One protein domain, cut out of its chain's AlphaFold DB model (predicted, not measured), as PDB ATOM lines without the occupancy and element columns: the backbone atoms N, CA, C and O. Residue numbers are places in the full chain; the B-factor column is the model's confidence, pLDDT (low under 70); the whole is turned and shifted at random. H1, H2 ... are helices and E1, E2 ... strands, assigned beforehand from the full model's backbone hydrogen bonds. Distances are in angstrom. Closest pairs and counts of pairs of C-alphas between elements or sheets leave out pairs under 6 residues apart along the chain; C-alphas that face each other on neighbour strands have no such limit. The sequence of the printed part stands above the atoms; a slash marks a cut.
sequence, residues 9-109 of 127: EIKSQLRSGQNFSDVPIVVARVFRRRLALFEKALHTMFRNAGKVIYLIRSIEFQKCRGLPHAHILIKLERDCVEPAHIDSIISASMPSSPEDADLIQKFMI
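This is residues 9 to 109 of the 127 residues of the protein "Helitron_like_N domain-containing protein" of Dendrothele bispora (strain CBS 962.96) (UniProt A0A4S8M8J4). A long two-stranded hairpin, E1 and E2, runs lengthwise beside the long helix H1; after E2 the backbone passes through short H2 and folds back to H3, set off from both the hairpin and H1. The printed part has 101 residues, in the order H1 E1 E2 H2 H3, class mixed, helices and strands. It is loose, radius of gyration of the C-alphas 17.3 A, spanning 52 by 33 by 24 A.

E1, residues 52 to 61, and E2, residues 68 to 76, are antiparallel at 165 degrees; N 58 and O 71, 2.9 A, are within hydrogen-bond range. H1, residues 24 to 45, has its closest C-alphas to E2 at Ala 28 and Pro 68, 7.1 A. H3, residues 98 to 107, is apart from H1, E1, E2 and H2, residues 83 to 89. Every O i to N i+4 pair is within range in H2 and H3, 17 of 18 in H1.

H1 measures 30.5 A from C-alpha 24 at (221.486, 227.104, 172.671), E1 26.6 A, E2 25.6 A, H2 10.2 A, and H3 14.3 A to C-alpha 107 at (215.555, 209.912, 183.972).

The farthest C-alphas, Ser 16 and Val 81, are 53.3 A apart. The printed part has no cut and no long link; residues 62 to 66 are under pLDDT 70.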
ATOM      1  N   GLU A   9     216.579 215.371 167.645       86.69
ATOM      2  CA  GLU A   9     216.398 216.678 167.003       86.69
ATOM      3  C   GLU A   9     217.473 217.691 167.394       86.69
ATOM      4  O   GLU A   9     217.756 218.600 166.625       86.69
ATOM      5  N   ILE A  10     218.079 217.539 168.576       85.25
ATOM      6  CA  ILE A  10     219.226 218.354 168.983       85.25
ATOM      7  C   ILE A  10     220.484 217.766 168.347       85.25
ATOM      8  O   ILE A  10     221.211 218.481 167.666       85.25
ATOM      9  N   LYS A  11     220.703 216.452 168.490       85.75
ATOM     10  CA  LYS A  11     221.897 215.774 167.959       85.75
ATOM     11  C   LYS A  11     222.056 215.907 166.446       85.75
ATOM     12  O   LYS A  11     223.172 216.103 165.989       85.75
ATOM     13  N   SER A  12     220.969 215.834 165.681       86.94
ATOM     14  CA  SER A  12     221.016 215.961 164.214       86.94
ATOM     15  C   SER A  12     221.464 217.341 163.729       86.94
ATOM     16  O   SER A  12     221.864 217.480 162.578       86.94
ATOM     17  N   GLN A  13     221.391 218.362 164.586       85.25
ATOM     18  CA  GLN A  13     221.783 219.735 164.267       85.25
ATOM     19  C   GLN A  13     223.177 220.096 164.801       85.25
ATOM     20  O   GLN A  13     223.684 221.173 164.487       85.25
ATOM     21  N   LEU A  14     223.795 219.227 165.611       84.81
ATOM     22  CA  LEU A  14     225.146 219.428 166.130       84.81
ATOM     23  C   LEU A  14     226.175 218.926 165.113       84.81
ATOM     24  O   LEU A  14     226.052 217.819 164.588       84.81
ATOM     25  N   ARG A  15     227.212 219.726 164.848       83.25
ATOM     26  CA  ARG A  15     228.375 219.271 164.070       83.25
ATOM     27  C   ARG A  15     229.294 218.421 164.947       83.25
ATOM     28  O   ARG A  15     229.256 218.518 166.174       83.25
ATOM     29  N   SER A  16     230.159 217.622 164.323       79.19
ATOM     30  CA  SER A  16     231.186 216.853 165.036       79.19
ATOM     31  C   SER A  16     232.003 217.760 165.964       79.19
ATOM     32  O   SER A  16     232.589 218.740 165.513       79.19
ATOM     33  N   GLY A  17     232.012 217.438 167.259       79.00
ATOM     34  CA  GLY A  17     232.728 218.191 168.296       79.00
ATOM     35  C   GLY A  17     231.945 219.335 168.956       79.00
ATOM     36  O   GLY A  17     232.438 219.887 169.932       79.00
ATOM     37  N   GLN A  18     230.739 219.676 168.482       80.81
ATOM     38  CA  GLN A  18     229.893 220.691 169.125       80.81
ATOM     39  C   GLN A  18     229.021 220.096 170.230       80.81
ATOM     40  O   GLN A  18     228.420 219.030 170.071       80.81
ATOM     41  N   ASN A  19     228.884 220.839 171.325       79.25
ATOM     42  CA  ASN A  19     227.982 220.529 172.421       79.25
ATOM     43  C   ASN A  19     226.666 221.308 172.303       79.25
ATOM     44  O   ASN A  19     226.564 222.344 171.651       79.25
ATOM     45  N   PHE A  20     225.634 220.829 173.002       75.88
ATOM     46  CA  PHE A  20     224.331 221.504 173.066       75.88
ATOM     47  C   PHE A  20     224.422 222.930 173.641       75.88
ATOM     48  O   PHE A  20     223.600 223.777 173.297       75.88
ATOM     49  N   SER A  21     225.424 223.193 174.485       77.31
ATOM     50  CA  SER A  21     225.713 224.517 175.045       77.31
ATOM     51  C   SER A  21     226.205 225.516 173.998       77.31
ATOM     52  O   SER A  21     225.970 226.708 174.159       77.31
ATOM     53  N   ASP A  22     226.838 225.041 172.921       79.31
ATOM     54  CA  ASP A  22     227.401 225.897 171.868       79.31
ATOM     55  C   ASP A  22     226.316 226.395 170.905       79.31
ATOM     56  O   ASP A  22     226.480 227.405 170.220       79.31
ATOM     57  N   VAL A  23     225.174 225.696 170.856       82.38
ATOM     58  CA  VAL A  23     224.043 226.021 169.978       82.38
ATOM     59  C   VAL A  23     222.732 226.103 170.780       82.38
ATOM     60  O   VAL A  23     221.771 225.368 170.512       82.38
ATOM     61  N   PRO A  24     222.628 227.031 171.753       80.50
ATOM     62  CA  PRO A  24     221.486 227.104 172.671       80.50
ATOM     63  C   PRO A  24     220.167 227.408 171.947       80.50
ATOM     64  O   PRO A  24     219.089 227.003 172.389       80.50
ATOM     65  N   ILE A  25     220.235 228.063 170.781       84.31
ATOM     66  CA  ILE A  25     219.062 228.372 169.957       84.31
ATOM     67  C   ILE A  25     218.362 227.111 169.434       84.31
ATOM     68  O   ILE A  25     217.131 227.079 169.353       84.31
ATOM     69  N   VAL A  26     219.116 226.057 169.103       87.06
ATOM     70  CA  VAL A  26     218.551 224.775 168.657       87.06
ATOM     71  C   VAL A  26     217.824 224.113 169.820       87.06
ATOM     72  O   VAL A  26     216.668 223.715 169.668       87.06
ATOM     73  N   VAL A  27     218.455 224.079 170.995       86.50
ATOM     74  CA  VAL A  27     217.869 223.517 172.220       86.50
ATOM     75  C   VAL A  27     216.550 224.213 172.559       86.50
ATOM     76  O   VAL A  27     215.530 223.547 172.731       86.50
ATOM     77  N   ALA A  28     216.527 225.550 172.561       86.12
ATOM     78  CA  ALA A  28     215.321 226.327 172.837       86.12
ATOM     79  C   ALA A  28     214.199 226.066 171.814       86.12
ATOM     80  O   ALA A  28     213.030 225.934 172.184       86.12
ATOM     81  N   ARG A  29     214.535 225.945 170.521       90.06
ATOM     82  CA  ARG A  29     213.558 225.656 169.457       90.06
ATOM     83  C   ARG A  29     212.949 224.263 169.591       90.06
ATOM     84  O   ARG A  29     211.727 224.132 169.480       90.06
ATOM     85  N   VAL A  30     213.778 223.246 169.828       90.19
ATOM     86  CA  VAL A  30     213.317 221.866 170.031       90.19
ATOM     87  C   VAL A  30     212.454 221.791 171.286       90.19
ATOM     88  O   VAL A  30     211.335 221.282 171.224       90.19
ATOM     89  N   PHE A  31     212.913 222.383 172.390       89.75
ATOM     90  CA  PHE A  31     212.158 222.437 173.638       89.75
ATOM     91  C   PHE A  31     210.794 223.100 173.454       89.75
ATOM     92  O   PHE A  31     209.785 222.531 173.860       89.75
ATOM     93  N   ARG A  32     210.726 224.251 172.772       90.50
ATOM     94  CA  ARG A  32     209.458 224.944 172.498       90.50
ATOM     95  C   ARG A  32     208.476 224.071 171.716       90.50
ATOM     96  O   ARG A  32     207.289 224.062 172.026       90.50
ATOM     97  N   ARG A  33     208.949 223.337 170.702       92.12
ATOM     98  CA  ARG A  33     208.095 222.429 169.916       92.12
ATOM     99  C   ARG A  33     207.597 221.255 170.754       92.12
ATOM    100  O   ARG A  33     206.409 220.950 170.713       92.12
ATOM    101  N   ARG A  34     208.486 220.632 171.532       90.69
ATOM    102  CA  ARG A  34     208.131 219.544 172.454       90.69
ATOM    103  C   ARG A  34     207.127 220.016 173.508       90.69
ATOM    104  O   ARG A  34     206.152 219.315 173.747       90.69
ATOM    105  N   LEU A  35     207.302 221.225 174.042       91.25
ATOM    106  CA  LEU A  35     206.390 221.824 175.016       91.25
ATOM    107  C   LEU A  35     204.994 222.036 174.424       91.25
ATOM    108  O   LEU A  35     204.016 221.631 175.034       91.25
ATOM    109  N   ALA A  36     204.898 222.579 173.207       91.06
ATOM    110  CA  ALA A  36     203.611 222.785 172.542       91.06
ATOM    111  C   ALA A  36     202.870 221.465 172.249       91.06
ATOM    112  O   ALA A  36     201.646 221.400 172.346       91.06
ATOM    113  N   LEU A  37     203.595 220.402 171.885       91.56
ATOM    114  CA  LEU A  37     203.001 219.069 171.725       91.56
ATOM    115  C   LEU A  37     202.546 218.495 173.068       91.56
ATOM    116  O   LEU A  37     201.473 217.902 173.146       91.56
ATOM    117  N   PHE A  38     203.338 218.702 174.119       90.25
ATOM    118  CA  PHE A  38     203.007 218.259 175.464       90.25
ATOM    119  C   PHE A  38     201.761 218.969 176.004       90.25
ATOM    120  O   PHE A  38     200.856 218.308 176.494       90.25
ATOM    121  N   GLU A  39     201.645 220.285 175.828       88.88
ATOM    122  CA  GLU A  39     200.445 221.056 176.185       88.88
ATOM    123  C   GLU A  39     199.195 220.529 175.475       88.88
ATOM    124  O   GLU A  39     198.169 220.295 176.111       88.88
ATOM    125  N   LYS A  40     199.287 220.259 174.166       88.56
ATOM    126  CA  LYS A  40     198.184 219.641 173.415       88.56
ATOM    127  C   LYS A  40     197.807 218.270 173.973       88.56
ATOM    128  O   LYS A  40     196.622 217.980 174.104       88.56
ATOM    129  N   ALA A  41     198.796 217.445 174.319       88.19
ATOM    130  CA  ALA A  41     198.548 216.145 174.929       88.19
ATOM    131  C   ALA A  41     197.826 216.296 176.277       88.19
ATOM    132  O   ALA A  41     196.800 215.649 176.479       88.19
ATOM    133  N   LEU A  42     198.281 217.210 177.142       85.81
ATOM    134  CA  LEU A  42     197.690 217.482 178.458       85.81
ATOM    135  C   LEU A  42     196.201 217.850 178.372       85.81
ATOM    136  O   LEU A  42     195.412 217.373 179.183       85.81
ATOM    137  N   HIS A  43     195.789 218.614 177.354       82.00
ATOM    138  CA  HIS A  43     194.372 218.928 177.127       82.00
ATOM    139  C   HIS A  43     193.498 217.703 176.813       82.00
ATOM    140  O   HIS A  43     192.295 217.733 177.059       82.00
ATOM    141  N   THR A  44     194.079 216.635 176.267       82.19
ATOM    142  CA  THR A  44     193.355 215.414 175.857       82.19
ATOM    143  C   THR A  44     193.553 214.227 176.800       82.19
ATOM    144  O   THR A  44     192.790 213.259 176.745       82.19
ATOM    145  N   MET A  45     194.569 214.293 177.661       81.00
ATOM    146  CA  MET A  45     194.986 213.202 178.541       81.00
ATOM    147  C   MET A  45     194.023 213.026 179.718       81.00
ATOM    148  O   MET A  45     193.637 211.906 180.032       81.00
ATOM    149  N   PHE A  46     193.559 214.128 180.314       76.00
ATOM    150  CA  PHE A  46     192.735 214.113 181.530       76.00
ATOM    151  C   PHE A  46     191.228 214.189 181.256       76.00
ATOM    152  O   PHE A  46     190.493 214.832 182.000       76.00
ATOM    153  N   ARG A  47     190.739 213.517 180.204       71.25
ATOM    154  CA  ARG A  47     189.303 213.524 179.846       71.25
ATOM    155  C   ARG A  47     188.390 213.102 181.003       71.25
ATOM    156  O   ARG A  47     187.295 213.634 181.140       71.25
ATOM    157  N   ASN A  48     188.863 212.200 181.859       73.44
ATOM    158  CA  ASN A  48     188.104 211.655 182.988       73.44
ATOM    159  C   ASN A  48     187.919 212.670 184.134       73.44
ATOM    160  O   ASN A  48     187.036 212.505 184.972       73.44
ATOM    161  N   ALA A  49     188.746 213.717 184.171       71.12
ATOM    162  CA  ALA A  49     188.744 214.747 185.205       71.12
ATOM    163  C   ALA A  49     187.998 216.031 184.787       71.12
ATOM    164  O   ALA A  49     187.966 217.006 185.537       71.12
ATOM    165  N   GLY A  50     187.382 216.031 183.601       78.06
ATOM    166  CA  GLY A  50     186.632 217.164 183.060       78.06
ATOM    167  C   GLY A  50     187.471 218.088 182.178       78.06
ATOM    168  O   GLY A  50     188.589 217.765 181.767       78.06
ATOM    169  N   LYS A  51     186.905 219.248 181.832       82.44
ATOM    170  CA  LYS A  51     187.564 220.218 180.953       82.44
ATOM    171  C   LYS A  51     188.692 220.947 181.695       82.44
ATOM    172  O   LYS A  51     188.582 221.254 182.880       82.44
ATOM    173  N   VAL A  52     189.775 221.270 180.988       85.25
ATOM    174  CA  VAL A  52     190.820 222.169 181.507       85.25
ATOM    175  C   VAL A  52     190.250 223.588 181.597       85.25
ATOM    176  O   VAL A  52     189.877 224.156 180.571       85.25
ATOM    177  N   ILE A  53     190.198 224.154 182.808       87.00
ATOM    178  CA  ILE A  53     189.780 225.544 183.050       87.00
ATOM    179  C   ILE A  53     190.912 226.486 182.639       87.00
ATOM    180  O   ILE A  53     190.714 227.378 181.816       87.00
ATOM    181  N   TYR A  54     192.106 226.279 183.197       87.88
ATOM    182  CA  TYR A  54     193.293 227.054 182.854       87.88
ATOM    183  C   TYR A  54     194.561 226.205 182.927       87.88
ATOM    184  O   TYR A  54     194.659 225.243 183.693       87.88
ATOM    185  N   LEU A  55     195.547 226.606 182.128       89.25
ATOM    186  CA  LEU A  55     196.898 226.064 182.126       89.25
ATOM    187  C   LEU A  55     197.868 227.235 182.249       89.25
ATOM    188  O   LEU A  55     197.853 228.151 181.429       89.25
ATOM    189  N   ILE A  56     198.707 227.203 183.279       90.25
ATOM    190  CA  ILE A  56     199.756 228.196 183.511       90.25
ATOM    191  C   ILE A  56     201.091 227.494 183.328       90.25
ATOM    192  O   ILE A  56     201.297 226.395 183.840       90.25
ATOM    193  N   ARG A  57     202.013 228.131 182.608       90.88
ATOM    194  CA  ARG A  57     203.367 227.613 182.421       90.88
ATOM    195  C   ARG A  57     204.409 228.663 182.766       90.88
ATOM    196  O   ARG A  57     204.314 229.798 182.309       90.88
ATOM    197  N   SER A  58     205.426 228.247 183.505       90.12
ATOM    198  CA  SER A  58     206.663 228.995 183.718       90.12
ATOM    199  C   SER A  58     207.809 228.221 183.076       90.12
ATOM    200  O   SER A  58     207.833 226.992 183.144       90.12
ATOM    201  N   ILE A  59     208.732 228.919 182.417       88.19
ATOM    202  CA  ILE A  59     209.952 228.319 181.870       88.19
ATOM    203  C   ILE A  59     211.131 228.952 182.591       88.19
ATOM    204  O   ILE A  59     211.329 230.162 182.520       88.19
ATOM    205  N   GLU A  60     211.933 228.110 183.221       87.25
ATOM    206  CA  GLU A  60     213.122 228.493 183.961       87.25
ATOM    207  C   GLU A  60     214.343 227.791 183.378       87.25
ATOM    208  O   GLU A  60     214.260 226.693 182.827       87.25
ATOM    209  N   PHE A  61     215.500 228.434 183.486       78.69
ATOM    210  CA  PHE A  61     216.768 227.834 183.094       78.69
ATOM    211  C   PHE A  61     217.465 227.308 184.343       78.69
ATOM    212  O   PHE A  61     217.839 228.075 185.229       78.69
ATOM    213  N   GLN A  62     217.632 225.988 184.418       68.25
ATOM    214  CA  GLN A  62     218.190 225.345 185.604       68.25
ATOM    215  C   GLN A  62     219.672 225.732 185.772       68.25
ATOM    216  O   GLN A  62     220.487 225.568 184.850       68.25
ATOM    217  N   LYS A  63     220.026 226.271 186.950       51.66
ATOM    218  CA  LYS A  63     221.399 226.684 187.293       51.66
ATOM    219  C   LYS A  63     222.325 225.454 187.238       51.66
ATOM    220  O   LYS A  63     221.933 224.376 187.666       51.66
ATOM    221  N   CYS A  64     223.512 225.620 186.647       52.38
ATOM    222  CA  CYS A  64     224.516 224.610 186.244       52.38
ATOM    223  C   CYS A  64     224.399 223.983 184.843       52.38
ATOM    224  O   CYS A  64     225.386 223.406 184.396       52.38
ATOM    225  N   ARG A  65     223.277 224.088 184.104       58.25
ATOM    226  CA  ARG A  65     223.186 223.470 182.753       58.25
ATOM    227  C   ARG A  65     222.614 224.332 181.639       58.25
ATOM    228  O   ARG A  65     222.721 223.934 180.483       58.25
ATOM    229  N   GLY A  66     221.989 225.466 181.962       65.81
ATOM    230  CA  GLY A  66     221.377 226.338 180.951       65.81
ATOM    231  C   GLY A  66     220.275 225.644 180.141       65.81
ATOM    232  O   GLY A  66     219.902 226.108 179.066       65.81
ATOM    233  N   LEU A  67     219.764 224.514 180.636       78.44
ATOM    234  CA  LEU A  67     218.708 223.764 179.981       78.44
ATOM    235  C   LEU A  67     217.351 224.312 180.428       78.44
ATOM    236  O   LEU A  67     217.159 224.562 181.623       78.44
ATOM    237  N   PRO A  68     216.409 224.484 179.490       82.88
ATOM    238  CA  PRO A  68     215.077 224.938 179.830       82.88
ATOM    239  C   PRO A  68     214.318 223.847 180.594       82.88
ATOM    240  O   PRO A  68     214.315 222.665 180.231       82.88
ATOM    241  N   HIS A  69     213.650 224.267 181.656       85.38
ATOM    242  CA  HIS A  69     212.756 223.479 182.478       85.38
ATOM    243  C   HIS A  69     211.413 224.204 182.550       85.38
ATOM    244  O   HIS A  69     211.360 225.397 182.820       85.38
ATOM    245  N   ALA A  70     210.321 223.500 182.267       87.69
ATOM    246  CA  ALA A  70     208.979 224.070 182.318       87.69
ATOM    247  C   ALA A  70     208.209 223.545 183.530       87.69
ATOM    248  O   ALA A  70     207.966 222.338 183.619       87.69
ATOM    249  N   HIS A  71     207.756 224.450 184.390       88.75
ATOM    250  CA  HIS A  71     206.722 224.188 185.384       88.75
ATOM    251  C   HIS A  71     205.360 224.420 184.732       88.75
ATOM    252  O   HIS A  71     205.148 225.456 184.106       88.75
ATOM    253  N   ILE A  72     204.454 223.450 184.835       89.50
ATOM    254  CA  ILE A  72     203.122 223.521 184.225       89.50
ATOM    255  C   ILE A  72     202.103 223.224 185.316       89.50
ATOM    256  O   ILE A  72     202.150 222.159 185.925       89.50
ATOM    257  N   LEU A  73     201.204 224.173 185.558       89.69
ATOM    258  CA  LEU A  73     200.070 224.041 186.461       89.69
ATOM    259  C   LEU A  73     198.798 223.930 185.627       89.69
ATOM    260  O   LEU A  73     198.592 224.706 184.691       89.69
ATOM    261  N   ILE A  74     197.937 222.981 185.983       88.00
ATOM    262  CA  ILE A  74     196.682 222.712 185.280       88.00
ATOM    263  C   ILE A  74     195.560 222.696 186.308       88.00
ATOM    264  O   ILE A  74     195.648 221.984 187.306       88.00
ATOM    265  N   LYS A  75     194.499 223.460 186.044       86.56
ATOM    266  CA  LYS A  75     193.241 223.378 186.786       86.56
ATOM    267  C   LYS A  75     192.186 222.711 185.917       86.56
ATOM    268  O   LYS A  75     191.938 223.135 184.787       86.56
ATOM    269  N   LEU A  76     191.571 221.676 186.471       85.75
ATOM    270  CA  LEU A  76     190.488 220.914 185.862       85.75
ATOM    271  C   LEU A  76     189.152 221.328 186.491       85.75
ATOM    272  O   LEU A  76     189.128 221.866 187.599       85.75
ATOM    273  N   GLU A  77     188.066 221.115 185.753       84.06
ATOM    274  CA  GLU A  77     186.701 221.473 186.152       84.06
ATOM    275  C   GLU A  77     186.208 220.697 187.371       84.06
ATOM    276  O   GLU A  77     185.542 221.262 188.236       84.06
ATOM    277  N   ARG A  78     186.563 219.413 187.469       80.25
ATOM    278  CA  ARG A  78     186.207 218.603 188.628       80.25
ATOM    279  C   ARG A  78     187.181 218.869 189.769       80.25
ATOM    280  O   ARG A  78     188.376 218.588 189.657       80.25
ATOM    281  N   ASP A  79     186.654 219.341 190.892       75.56
ATOM    282  CA  ASP A  79     187.437 219.442 192.116       75.56
ATOM    283  C   ASP A  79     187.751 218.049 192.670       75.56
ATOM    284  O   ASP A  79     186.873 217.208 192.877       75.56
ATOM    285  N   CYS A  80     189.038 217.804 192.902       71.69
ATOM    286  CA  CYS A  80     189.534 216.590 193.535       71.69
ATOM    287  C   CYS A  80     189.784 216.902 195.008       71.69
ATOM    288  O   CYS A  80     190.863 217.360 195.373       71.69
ATOM    289  N   VAL A  81     188.745 216.735 195.829       74.88
ATOM    290  CA  VAL A  81     188.796 217.037 197.270       74.88
ATOM    291  C   VAL A  81     189.470 215.905 198.052       74.88
ATOM    292  O   VAL A  81     190.245 216.159 198.966       74.88
ATOM    293  N   GLU A  82     189.217 214.661 197.644       81.88
ATOM    294  CA  GLU A  82     189.766 213.462 198.279       81.88
ATOM    295  C   GLU A  82     191.035 212.975 197.562       81.88
ATOM    296  O   GLU A  82     191.046 212.933 196.324       81.88
ATOM    297  N   PRO A  83     192.065 212.511 198.296       82.06
ATOM    298  CA  PRO A  83     193.279 211.938 197.709       82.06
ATOM    299  C   PRO A  83     192.995 210.798 196.723       82.06
ATOM    300  O   PRO A  83     193.575 210.755 195.643       82.06
ATOM    301  N   ALA A  84     192.014 209.941 197.026       83.25
ATOM    302  CA  ALA A  84     191.634 208.828 196.155       83.25
ATOM    303  C   ALA A  84     191.146 209.284 194.764       83.25
ATOM    304  O   ALA A  84     191.340 208.581 193.771       83.25
ATOM    305  N   HIS A  85     190.541 210.474 194.656       80.94
ATOM    306  CA  HIS A  85     190.170 211.032 193.355       80.94
ATOM    307  C   HIS A  85     191.404 211.443 192.552       80.94
ATOM    308  O   HIS A  85     191.431 211.238 191.339       80.94
ATOM    309  N   ILE A  86     192.436 211.966 193.218       81.69
ATOM    310  CA  ILE A  86     193.705 212.330 192.584       81.69
ATOM    311  C   ILE A  86     194.392 211.072 192.046       81.69
ATOM    312  O   ILE A  86     194.738 211.045 190.866       81.69
ATOM    313  N   ASP A  87     194.488 210.016 192.854       84.06
ATOM    314  CA  ASP A  87     195.117 208.745 192.461       84.06
ATOM    315  C   ASP A  87     194.392 208.070 191.285       84.06
ATOM    316  O   ASP A  87     195.018 207.448 190.425       84.06
ATOM    317  N   SER A  88     193.067 208.233 191.195       81.81
ATOM    318  CA  SER A  88     192.273 207.707 190.076       81.81
ATOM    319  C   SER A  88     192.525 208.427 188.744       81.81
ATOM    320  O   SER A  88     192.258 207.879 187.675       81.81
ATOM    321  N   ILE A  89     193.018 209.668 188.801       78.38
ATOM    322  CA  ILE A  89     193.294 210.509 187.629       78.38
ATOM    323  C   ILE A  89     194.780 210.447 187.267       78.38
ATOM    324  O   ILE A  89     195.129 210.444 186.085       78.38
ATOM    325  N   ILE A  90     195.653 210.422 188.274       81.81
ATOM    326  CA  ILE A  90     197.103 210.463 188.129       81.81
ATOM    327  C   ILE A  90     197.686 209.228 188.806       81.81
ATOM    328  O   ILE A  90     197.876 209.187 190.014       81.81
ATOM    329  N   SER A  91     198.048 208.247 187.990       82.12
ATOM    330  CA  SER A  91     198.807 207.076 188.419       82.12
ATOM    331  C   SER A  91     200.004 206.887 187.498       82.12
ATOM    332  O   SER A  91     199.880 207.062 186.283       82.12
ATOM    333  N   ALA A  92     201.147 206.492 188.049       81.56
ATOM    334  CA  ALA A  92     202.319 206.117 187.269       81.56
ATOM    335  C   ALA A  92     202.684 204.663 187.574       81.56
ATOM    336  O   ALA A  92     202.884 204.296 188.728       81.56
ATOM    337  N   SER A  93     202.789 203.841 186.533       85.88
ATOM    338  CA  SER A  93     203.272 202.465 186.627       85.88
ATOM    339  C   SER A  93     204.505 202.287 185.752       85.88
ATOM    340  O   SER A  93     204.649 202.950 184.722       85.88
ATOM    341  N   MET A  94     205.383 201.361 186.136       85.12
ATOM    342  CA  MET A  94     206.483 200.964 185.264       85.12
ATOM    343  C   MET A  94     205.918 200.315 183.991       85.12
ATOM    344  O   MET A  94     205.037 199.456 184.089       85.12
ATOM    345  N   PRO A  95     206.388 200.715 182.801       85.69
ATOM    346  CA  PRO A  95     205.980 200.099 181.552       85.69
ATOM    347  C   PRO A  95     206.522 198.671 181.480       85.69
ATOM    348  O   PRO A  95     207.595 198.368 182.000       85.69
ATOM    349  N   SER A  96     205.790 197.791 180.800       88.19
ATOM    350  CA  SER A  96     206.200 196.394 180.600       88.19
ATOM    351  C   SER A  96     207.379 196.253 179.630       88.19
ATOM    352  O   SER A  96     208.070 195.239 179.648       88.19
ATOM    353  N   SER A  97     207.602 197.261 178.779       90.94
ATOM    354  CA  SER A  97     208.731 197.330 177.850       90.94
ATOM    355  C   SER A  97     210.043 197.552 178.617       90.94
ATOM    356  O   SER A  97     210.161 198.559 179.324       90.94
ATOM    357  N   PRO A  98     211.049 196.669 178.468       88.31
ATOM    358  CA  PRO A  98     212.336 196.819 179.144       88.31
ATOM    359  C   PRO A  98     213.071 198.111 178.769       88.31
ATOM    360  O   PRO A  98     213.716 198.720 179.620       88.31
ATOM    361  N   GLU A  99     212.956 198.550 177.512       87.25
ATOM    362  CA  GLU A  99     213.611 199.769 177.025       87.25
ATOM    363  C   GLU A  99     213.020 201.023 177.682       87.25
ATOM    364  O   GLU A  99     213.752 201.875 178.188       87.25
ATOM    365  N   ASP A 100     211.690 201.110 177.746       82.88
ATOM    366  CA  ASP A 100     211.005 202.238 178.381       82.88
ATOM    367  C   ASP A 100     211.226 202.241 179.898       82.88
ATOM    368  O   ASP A 100     211.383 203.300 180.512       82.88
ATOM    369  N   ALA A 101     211.288 201.053 180.506       84.94
ATOM    370  CA  ALA A 101     211.595 200.896 181.918       84.94
ATOM    371  C   ALA A 101     213.006 201.407 182.252       84.94
ATOM    372  O   ALA A 101     213.162 202.131 183.238       84.94
ATOM    373  N   ASP A 102     214.016 201.107 181.426       86.06
ATOM    374  CA  ASP A 102     215.380 201.628 181.608       86.06
ATOM    375  C   ASP A 102     215.419 203.159 181.490       86.06
ATOM    376  O   ASP A 102     216.018 203.850 182.321       86.06
ATOM    377  N   LEU A 103     214.704 203.724 180.511       82.88
ATOM    378  CA  LEU A 103     214.595 205.176 180.356       82.88
ATOM    379  C   LEU A 103     213.960 205.835 181.589       82.88
ATOM    380  O   LEU A 103     214.475 206.844 182.078       82.88
ATOM    381  N   ILE A 104     212.881 205.266 182.127       82.88
ATOM    382  CA  ILE A 104     212.230 205.787 183.336       82.88
ATOM    383  C   ILE A 104     213.155 205.663 184.547       82.88
ATOM    384  O   ILE A 104     213.335 206.644 185.270       82.88
ATOM    385  N   GLN A 105     213.819 204.522 184.741       83.00
ATOM    386  CA  GLN A 105     214.785 204.352 185.832       83.00
ATOM    387  C   GLN A 105     215.938 205.357 185.754       83.00
ATOM    388  O   GLN A 105     216.436 205.818 186.778       83.00
ATOM    389  N   LYS A 106     216.363 205.709 184.542       79.56
ATOM    390  CA  LYS A 106     217.480 206.621 184.312       79.56
ATOM    391  C   LYS A 106     217.125 208.093 184.487       79.56
ATOM    392  O   LYS A 106     217.976 208.865 184.923       79.56
ATOM    393  N   PHE A 107     215.925 208.496 184.073       76.12
ATOM    394  CA  PHE A 107     215.555 209.912 183.972       76.12
ATOM    395  C   PHE A 107     214.502 210.365 184.986       76.12
ATOM    396  O   PHE A 107     214.407 211.566 185.230       76.12
ATOM    397  N   MET A 108     213.720 209.444 185.554       75.19
ATOM    398  CA  MET A 108     212.559 209.758 186.399       75.19
ATOM    399  C   MET A 108     212.680 209.216 187.830       75.19
ATOM    400  O   MET A 108     211.937 209.664 188.697       75.19
ATOM    401  N   ILE A 109     213.600 208.280 188.096       76.50
ATOM    402  CA  ILE A 109     213.824 207.717 189.434       76.50
ATOM    403  C   ILE A 109     215.124 208.268 190.020       76.50
ATOM    404  O   ILE A 109     216.204 208.122 189.445       76.50
TER     405      ILE A 109